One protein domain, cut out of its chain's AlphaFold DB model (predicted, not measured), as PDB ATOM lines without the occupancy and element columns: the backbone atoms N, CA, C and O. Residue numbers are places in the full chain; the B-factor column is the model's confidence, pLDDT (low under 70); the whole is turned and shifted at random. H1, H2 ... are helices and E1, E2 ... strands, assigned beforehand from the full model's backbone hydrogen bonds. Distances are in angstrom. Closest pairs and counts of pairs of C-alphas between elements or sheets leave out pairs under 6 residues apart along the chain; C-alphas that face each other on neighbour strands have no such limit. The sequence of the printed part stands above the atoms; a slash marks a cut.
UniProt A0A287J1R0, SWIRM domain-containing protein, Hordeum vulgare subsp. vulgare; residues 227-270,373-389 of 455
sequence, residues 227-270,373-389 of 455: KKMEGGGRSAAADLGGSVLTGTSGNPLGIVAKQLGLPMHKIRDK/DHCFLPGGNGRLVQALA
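What this domain is: This is residues 227 to 270 and 373 to 389 of the 455 residues of the protein "SWIRM domain-containing protein" of Hordeum vulgare subsp. vulgare (UniProt A0A287J1R0). A two-stranded hairpin, E1 and E2, makes one end of the model; next to it comes a middle of loops, where residues 375 to 376 pair antiparallel with both 244 to 245 and 265 to 266, with the short helix H1 toward the other end and the short helix H2 off to one side of this middle. The printed part has 61 residues, in the order E1, E2, H1, H2; its class is mixed, with under half of the residues in named elements. It is only just compact, close to loose, with a radius of gyration of the C-alphas of 12.2 A and spans of 38 by 36 by 21 A.

How they stand to each other: Look first at E1, residues 227 to 231, and E2, residues 234 to 239: this hairpin is antiparallel at 156 degrees, with N 229 and O 236 within hydrogen-bond range at 2.8 A. H1, residues 252 to 259, is apart from E1. It only just touches H2, residues 382 to 389, with 3 pairs of C-alphas within 8 A, the closest those of Ala 257 and Leu 384 at 6.9 A; their lines are about perpendicular, at 89 degrees. In both helices every O i to N i+4 pair is within hydrogen-bond range.

Where its parts are: Find C-alpha 227 at (544.754, 386.730, 324.216), where E1 begins its 13.2 A; E2 covers 17.0 A, H1 10.6 A, and H2 10.3 A to C-alpha 389 at (532.952, 394.302, 334.792).

The domain as a whole: The farthest C-alphas, of Gly 232 and Gly 250, are 38.8 A apart. E2 to H1 is a long link; across the cut, where residues 271 to 372 are not printed, C-alphas 270 and 373 are 14.1 A apart. No printed residue is under 70 in pLDDT.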
ATOM      1  N   LYS A 227     545.029 387.625 325.336       95.69
ATOM      2  CA  LYS A 227     544.754 386.730 324.216       95.69
ATOM      3  C   LYS A 227     544.909 385.283 324.678       95.69
ATOM      4  O   LYS A 227     545.980 384.883 325.129       95.69
ATOM      5  N   LYS A 228     543.841 384.496 324.546       93.94
ATOM      6  CA  LYS A 228     543.906 383.039 324.709       93.94
ATOM      7  C   LYS A 228     544.516 382.411 323.459       93.94
ATOM      8  O   LYS A 228     544.270 382.876 322.346       93.94
ATOM      9  N   MET A 229     545.325 381.385 323.660       93.31
ATOM     10  CA  MET A 229     546.035 380.661 322.615       93.31
ATOM     11  C   MET A 229     545.831 379.170 322.841       93.31
ATOM     12  O   MET A 229     545.948 378.690 323.966       93.31
ATOM     13  N   GLU A 230     545.537 378.444 321.772       93.94
ATOM     14  CA  GLU A 230     545.321 377.001 321.803       93.94
ATOM     15  C   GLU A 230     546.156 376.355 320.700       93.94
ATOM     16  O   GLU A 230     546.260 376.888 319.594       93.94
ATOM     17  N   GLY A 231     546.787 375.224 321.008       92.06
ATOM     18  CA  GLY A 231     547.615 374.497 320.052       92.06
ATOM     19  C   GLY A 231     548.273 373.272 320.676       92.06
ATOM     20  O   GLY A 231     548.637 373.284 321.851       92.06
ATOM     21  N   GLY A 232     548.397 372.187 319.905       90.44
ATOM     22  CA  GLY A 232     549.060 370.956 320.357       90.44
ATOM     23  C   GLY A 232     548.452 370.335 321.625       90.44
ATOM     24  O   GLY A 232     549.188 369.799 322.449       90.44
ATOM     25  N   GLY A 233     547.134 370.470 321.825       92.56
ATOM     26  CA  GLY A 233     546.437 369.990 323.029       92.56
ATOM     27  C   GLY A 233     546.693 370.818 324.294       92.56
ATOM     28  O   GLY A 233     546.359 370.375 325.389       92.56
ATOM     29  N   ARG A 234     547.295 372.008 324.168       92.12
ATOM     30  CA  ARG A 234     547.569 372.929 325.278       92.12
ATOM     31  C   ARG A 234     546.787 374.223 325.102       92.12
ATOM     32  O   ARG A 234     546.563 374.676 323.980       92.12
ATOM     33  N   SER A 235     546.423 374.828 326.227       91.56
ATOM     34  CA  SER A 235     545.849 376.170 326.289       91.56
ATOM     35  C   SER A 235     546.793 377.077 327.071       91.56
ATOM     36  O   SER A 235     547.352 376.673 328.092       91.56
ATOM     37  N   ALA A 236     546.993 378.289 326.571       92.06
ATOM     38  CA  ALA A 236     547.801 379.325 327.191       92.06
ATOM     39  C   ALA A 236     547.103 380.684 327.067       92.06
ATOM     40  O   ALA A 236     546.157 380.869 326.299       92.06
ATOM     41  N   ALA A 237     547.591 381.657 327.824       94.19
ATOM     42  CA  ALA A 237     547.131 383.032 327.760       94.19
ATOM     43  C   ALA A 237     548.342 383.962 327.765       94.19
ATOM     44  O   ALA A 237     549.276 383.743 328.533       94.19
ATOM     45  N   ALA A 238     548.310 384.986 326.920       95.19
ATOM     46  CA  ALA A 238     549.312 386.042 326.887       95.19
ATOM     47  C   ALA A 238     548.625 387.399 327.018       95.19
ATOM     48  O   ALA A 238     547.645 387.676 326.321       95.19
ATOM     49  N   ASP A 239     549.141 388.246 327.899       97.12
ATOM     50  CA  ASP A 239     548.717 389.637 327.979       97.12
ATOM     51  C   ASP A 239     549.442 390.456 326.908       97.12
ATOM     52  O   ASP A 239     550.665 390.477 326.834       97.12
ATOM     53  N   LEU A 240     548.662 391.125 326.059       96.56
ATOM     54  CA  LEU A 240     549.132 392.048 325.021       96.56
ATOM     55  C   LEU A 240     549.165 393.504 325.520       96.56
ATOM     56  O   LEU A 240     549.260 394.438 324.727       96.56
ATOM     57  N   GLY A 241     548.978 393.700 326.821       95.88
ATOM     58  CA  GLY A 241     548.921 394.993 327.486       95.88
ATOM     59  C   GLY A 241     549.406 394.847 328.923       95.88
ATOM     60  O   GLY A 241     550.345 394.094 329.155       95.88
ATOM     61  N   GLY A 242     548.763 395.511 329.889       94.94
ATOM     62  CA  GLY A 242     549.175 395.424 331.299       94.94
ATOM     63  C   GLY A 242     549.218 393.976 331.809       94.94
ATOM     64  O   GLY A 242     548.168 393.343 331.933       94.94
ATOM     65  N   SER A 243     550.423 393.468 332.083       93.94
ATOM     66  CA  SER A 243     550.711 392.046 332.335       93.94
ATOM     67  C   SER A 243     551.292 391.776 333.727       93.94
ATOM     68  O   SER A 243     550.942 390.772 334.349       93.94
ATOM     69  N   VAL A 244     552.126 392.678 334.242       95.69
ATOM     70  CA  VAL A 244     552.798 392.551 335.542       95.69
ATOM     71  C   VAL A 244     552.015 393.306 336.614       95.69
ATOM     72  O   VAL A 244     551.594 394.439 336.391       95.69
ATOM     73  N   LEU A 245     551.833 392.689 337.784       95.25
ATOM     74  CA  LEU A 245     551.511 393.415 339.011       95.25
ATOM     75  C   LEU A 245     552.823 393.817 339.677       95.25
ATOM     76  O   LEU A 245     553.592 392.942 340.076       95.25
ATOM     77  N   THR A 246     553.082 395.120 339.757       93.19
ATOM     78  CA  THR A 246     554.255 395.692 340.421       93.19
ATOM     79  C   THR A 246     553.955 395.866 341.906       93.19
ATOM     80  O   THR A 246     553.047 396.615 342.272       93.19
ATOM     81  N   GLY A 247     554.636 395.076 342.741       91.38
ATOM     82  CA  GLY A 247     554.331 394.959 344.164       91.38
ATOM     83  C   GLY A 247     553.018 394.229 344.461       91.38
ATOM     84  O   GLY A 247     551.984 394.441 343.828       91.38
ATOM     85  N   THR A 248     553.010 393.365 345.477       88.12
ATOM     86  CA  THR A 248     551.792 392.651 345.922       88.12
ATOM     87  C   THR A 248     551.279 393.083 347.290       88.12
ATOM     88  O   THR A 248     550.180 392.675 347.678       88.12
ATOM     89  N   SER A 249     552.056 393.862 348.045       85.25
ATOM     90  CA  SER A 249     551.695 394.265 349.409       85.25
ATOM     91  C   SER A 249     550.823 395.518 349.428       85.25
ATOM     92  O   SER A 249     549.919 395.603 350.257       85.25
ATOM     93  N   GLY A 250     551.044 396.462 348.506       81.31
ATOM     94  CA  GLY A 250     550.232 397.682 348.398       81.31
ATOM     95  C   GLY A 250     549.280 397.748 347.214       81.31
ATOM     96  O   GLY A 250     548.385 398.588 347.185       81.31
ATOM     97  N   ASN A 251     549.410 396.824 346.266       92.00
ATOM     98  CA  ASN A 251     548.683 396.905 345.012       92.00
ATOM     99  C   ASN A 251     547.213 396.460 345.158       92.00
ATOM    100  O   ASN A 251     546.956 395.291 345.485       92.00
ATOM    101  N   PRO A 252     546.222 397.328 344.861       94.19
ATOM    102  CA  PRO A 252     544.806 396.972 344.958       94.19
ATOM    103  C   PRO A 252     544.420 395.832 344.004       94.19
ATOM    104  O   PRO A 252     543.546 395.027 344.329       94.19
ATOM    105  N   LEU A 253     545.102 395.680 342.863       95.50
ATOM    106  CA  LEU A 253     544.887 394.539 341.967       95.50
ATOM    107  C   LEU A 253     545.385 393.224 342.578       95.50
ATOM    108  O   LEU A 253     544.810 392.173 342.293       95.50
ATOM    109  N   GLY A 254     546.388 393.274 343.459       95.00
ATOM    110  CA  GLY A 254     546.819 392.127 344.257       95.00
ATOM    111  C   GLY A 254     545.721 391.657 345.215       95.00
ATOM    112  O   GLY A 254     545.487 390.456 345.347       95.00
ATOM    113  N   ILE A 255     544.978 392.588 345.824       95.38
ATOM    114  CA  ILE A 255     543.807 392.264 346.656       95.38
ATOM    115  C   ILE A 255     542.695 391.646 345.802       95.38
ATOM    116  O   ILE A 255     542.167 390.596 346.162       95.38
ATOM    117  N   VAL A 256     542.383 392.222 344.637       96.94
ATOM    118  CA  VAL A 256     541.385 391.655 343.707       96.94
ATOM    119  C   VAL A 256     541.782 390.245 343.251       96.94
ATOM    120  O   VAL A 256     540.941 389.347 343.221       96.94
ATOM    121  N   ALA A 257     543.062 390.007 342.949       96.81
ATOM    122  CA  ALA A 257     543.568 388.680 342.602       96.81
ATOM    123  C   ALA A 257     543.378 387.675 343.753       96.81
ATOM    124  O   ALA A 257     542.898 386.564 343.515       96.81
ATOM    125  N   LYS A 258     543.667 388.078 345.001       95.88
ATOM    126  CA  LYS A 258     543.428 387.261 346.204       95.88
ATOM    127  C   LYS A 258     541.940 386.976 346.427       95.88
ATOM    128  O   LYS A 258     541.586 385.835 346.706       95.88
ATOM    129  N   GLN A 259     541.060 387.966 346.254       97.12
ATOM    130  CA  GLN A 259     539.600 387.790 346.355       97.12
ATOM    131  C   GLN A 259     539.062 386.774 345.337       97.12
ATOM    132  O   GLN A 259     538.088 386.080 345.615       97.12
ATOM    133  N   LEU A 260     539.701 386.674 344.169       97.06
ATOM    134  CA  LEU A 260     539.378 385.699 343.127       97.06
ATOM    135  C   LEU A 260     540.070 384.340 343.317       97.06
ATOM    136  O   LEU A 260     539.854 383.436 342.511       97.06
ATOM    137  N   GLY A 261     540.929 384.194 344.331       96.50
ATOM    138  CA  GLY A 261     541.737 382.990 344.531       96.50
ATOM    139  C   GLY A 261     542.731 382.728 343.396       96.50
ATOM    140  O   GLY A 261     543.066 381.575 343.128       96.50
ATOM    141  N   LEU A 262     543.177 383.770 342.683       95.81
ATOM    142  CA  LEU A 262     544.115 383.609 341.576       95.81
ATOM    143  C   LEU A 262     545.541 383.392 342.102       95.81
ATOM    144  O   LEU A 262     545.994 384.147 342.964       95.81
ATOM    145  N   PRO A 263     546.288 382.415 341.555       95.00
ATOM    146  CA  PRO A 263     547.699 382.279 341.872       95.00
ATOM    147  C   PRO A 263     548.485 383.472 341.313       95.00
ATOM    148  O   PRO A 263     548.218 383.944 340.206       95.00
ATOM    149  N   MET A 264     549.485 383.917 342.069       95.19
ATOM    150  CA  MET A 264     550.453 384.932 341.657       95.19
ATOM    151  C   MET A 264     551.813 384.260 341.487       95.19
ATOM    152  O   MET A 264     552.290 383.580 342.394       95.19
ATOM    153  N   HIS A 265     552.412 384.399 340.307       95.56
ATOM    154  CA  HIS A 265     553.720 383.831 340.003       95.56
ATOM    155  C   HIS A 265     554.783 384.924 340.066       95.56
ATOM    156  O   HIS A 265     554.837 385.771 339.173       95.56
ATOM    157  N   LYS A 266     555.618 384.883 341.111       96.19
ATOM    158  CA  LYS A 266     556.739 385.806 341.303       96.19
ATOM    159  C   LYS A 266     557.676 385.790 340.093       96.19
ATOM    160  O   LYS A 266     558.104 384.725 339.640       96.19
ATOM    161  N   ILE A 267     558.014 386.980 339.609       95.00
ATOM    162  CA  ILE A 267     559.075 387.200 338.631       95.00
ATOM    163  C   ILE A 267     560.413 386.998 339.344       95.00
ATOM    164  O   ILE A 267     560.624 387.501 340.444       95.00
ATOM    165  N   ARG A 268     561.286 386.186 338.749       92.75
ATOM    166  CA  ARG A 268     562.616 385.901 339.295       92.75
ATOM    167  C   ARG A 268     563.612 386.918 338.757       92.75
ATOM    168  O   ARG A 268     563.533 387.270 337.587       92.75
ATOM    169  N   ASP A 269     564.597 387.252 339.577       87.75
ATOM    170  CA  ASP A 269     565.557 388.321 339.275       87.75
ATOM    171  C   ASP A 269     566.601 387.916 338.218       87.75
ATOM    172  O   ASP A 269     567.268 388.754 337.625       87.75
ATOM    173  N   LYS A 270     566.751 386.614 337.938       90.81
ATOM    174  CA  LYS A 270     567.755 386.122 336.987       90.81
ATOM    175  C   LYS A 270     567.352 386.418 335.535       90.81
ATOM    176  O   LYS A 270     566.489 385.725 334.993       90.81
ATOM    177  N   ASP A 373     556.375 391.269 345.965       93.38
ATOM    178  CA  ASP A 373     556.915 390.658 344.752       93.38
ATOM    179  C   ASP A 373     556.251 391.210 343.484       93.38
ATOM    180  O   ASP A 373     555.029 391.350 343.427       93.38
ATOM    181  N   HIS A 374     557.021 391.408 342.414       95.56
ATOM    182  CA  HIS A 374     556.449 391.581 341.078       95.56
ATOM    183  C   HIS A 374     555.922 390.235 340.580       95.56
ATOM    184  O   HIS A 374     556.631 389.227 340.634       95.56
ATOM    185  N   CYS A 375     554.679 390.191 340.100       96.62
ATOM    186  CA  CYS A 375     554.014 388.929 339.784       96.62
ATOM    187  C   CYS A 375     553.283 388.938 338.441       96.62
ATOM    188  O   CYS A 375     552.648 389.920 338.056       96.62
ATOM    189  N   PHE A 376     553.276 387.779 337.781       96.38
ATOM    190  CA  PHE A 376     552.326 387.448 336.718       96.38
ATOM    191  C   PHE A 376     551.106 386.717 337.285       96.38
ATOM    192  O   PHE A 376     551.225 385.942 338.237       96.38
ATOM    193  N   LEU A 377     549.943 386.878 336.647       95.44
ATOM    194  CA  LEU A 377     548.756 386.061 336.917       95.44
ATOM    195  C   LEU A 377     548.598 384.980 335.834       95.44
ATOM    196  O   LEU A 377     548.132 385.290 334.734       95.44
ATOM    197  N   PRO A 378     548.897 383.694 336.108       93.50
ATOM    198  CA  PRO A 378     548.770 382.622 335.119       93.50
ATOM    199  C   PRO A 378     547.342 382.515 334.586       93.50
ATOM    200  O   PRO A 378     546.435 382.263 335.373       93.50
ATOM    201  N   GLY A 379     547.131 382.709 333.281       92.81
ATOM    202  CA  GLY A 379     545.798 382.823 332.660       92.81
ATOM    203  C   GLY A 379     545.409 384.251 332.244       92.81
ATOM    204  O   GLY A 379     544.368 384.433 331.616       92.81
ATOM    205  N   GLY A 380     546.255 385.235 332.560       95.62
ATOM    206  CA  GLY A 380     546.180 386.625 332.117       95.62
ATOM    207  C   GLY A 380     545.306 387.541 332.976       95.62
ATOM    208  O   GLY A 380     544.397 387.096 333.697       95.62
ATOM    209  N   ASN A 381     545.584 388.840 332.873       97.31
ATOM    210  CA  ASN A 381     544.958 389.904 333.667       97.31
ATOM    211  C   ASN A 381     543.527 390.247 333.225       97.31
ATOM    212  O   ASN A 381     542.770 390.873 333.968       97.31
ATOM    213  N   GLY A 382     543.090 389.765 332.062       96.88
ATOM    214  CA  GLY A 382     541.713 389.883 331.582       96.88
ATOM    215  C   GLY A 382     540.680 389.267 332.530       96.88
ATOM    216  O   GLY A 382     539.525 389.681 332.514       96.88
ATOM    217  N   ARG A 383     541.081 388.341 333.410       97.06
ATOM    218  CA  ARG A 383     540.211 387.804 334.472       97.06
ATOM    219  C   ARG A 383     539.875 388.842 335.543       97.06
ATOM    220  O   ARG A 383     538.743 388.864 336.011       97.06
ATOM    221  N   LEU A 384     540.819 389.727 335.881       97.75
ATOM    222  CA  LEU A 384     540.561 390.853 336.788       97.75
ATOM    223  C   LEU A 384     539.522 391.793 336.168       97.75
ATOM    224  O   LEU A 384     538.553 392.176 336.815       97.75
ATOM    225  N   VAL A 385     539.692 392.101 334.877       98.06
ATOM    226  CA  VAL A 385     538.755 392.933 334.110       98.06
ATOM    227  C   VAL A 385     537.359 392.314 334.090       98.06
ATOM    228  O   VAL A 385     536.388 393.012 334.359       98.06
ATOM    229  N   GLN A 386     537.250 391.018 333.785       97.69
ATOM    230  CA  GLN A 386     535.966 390.312 333.752       97.69
ATOM    231  C   GLN A 386     535.260 390.365 335.108       97.69
ATOM    232  O   GLN A 386     534.075 390.682 335.159       97.69
ATOM    233  N   ALA A 387     535.991 390.126 336.198       97.94
ATOM    234  CA  ALA A 387     535.436 390.185 337.545       97.94
ATOM    235  C   ALA A 387     534.977 391.596 337.944       97.94
ATOM    236  O   ALA A 387     533.948 391.747 338.599       97.94
ATOM    237  N   LEU A 388     535.721 392.634 337.548       98.06
ATOM    238  CA  LEU A 388     535.342 394.027 337.803       98.06
ATOM    239  C   LEU A 388     534.137 394.458 336.953       98.06
ATOM    240  O   LEU A 388     533.279 395.189 337.440       98.06
ATOM    241  N   ALA A 389     534.048 393.990 335.707       98.12
ATOM    242  CA  ALA A 389     532.952 394.302 334.792       98.12
ATOM    243  C   ALA A 389     531.639 393.572 335.120       98.12
ATOM    244  O   ALA A 389     530.585 393.954 334.614       98.12
TER     245      ALA A 389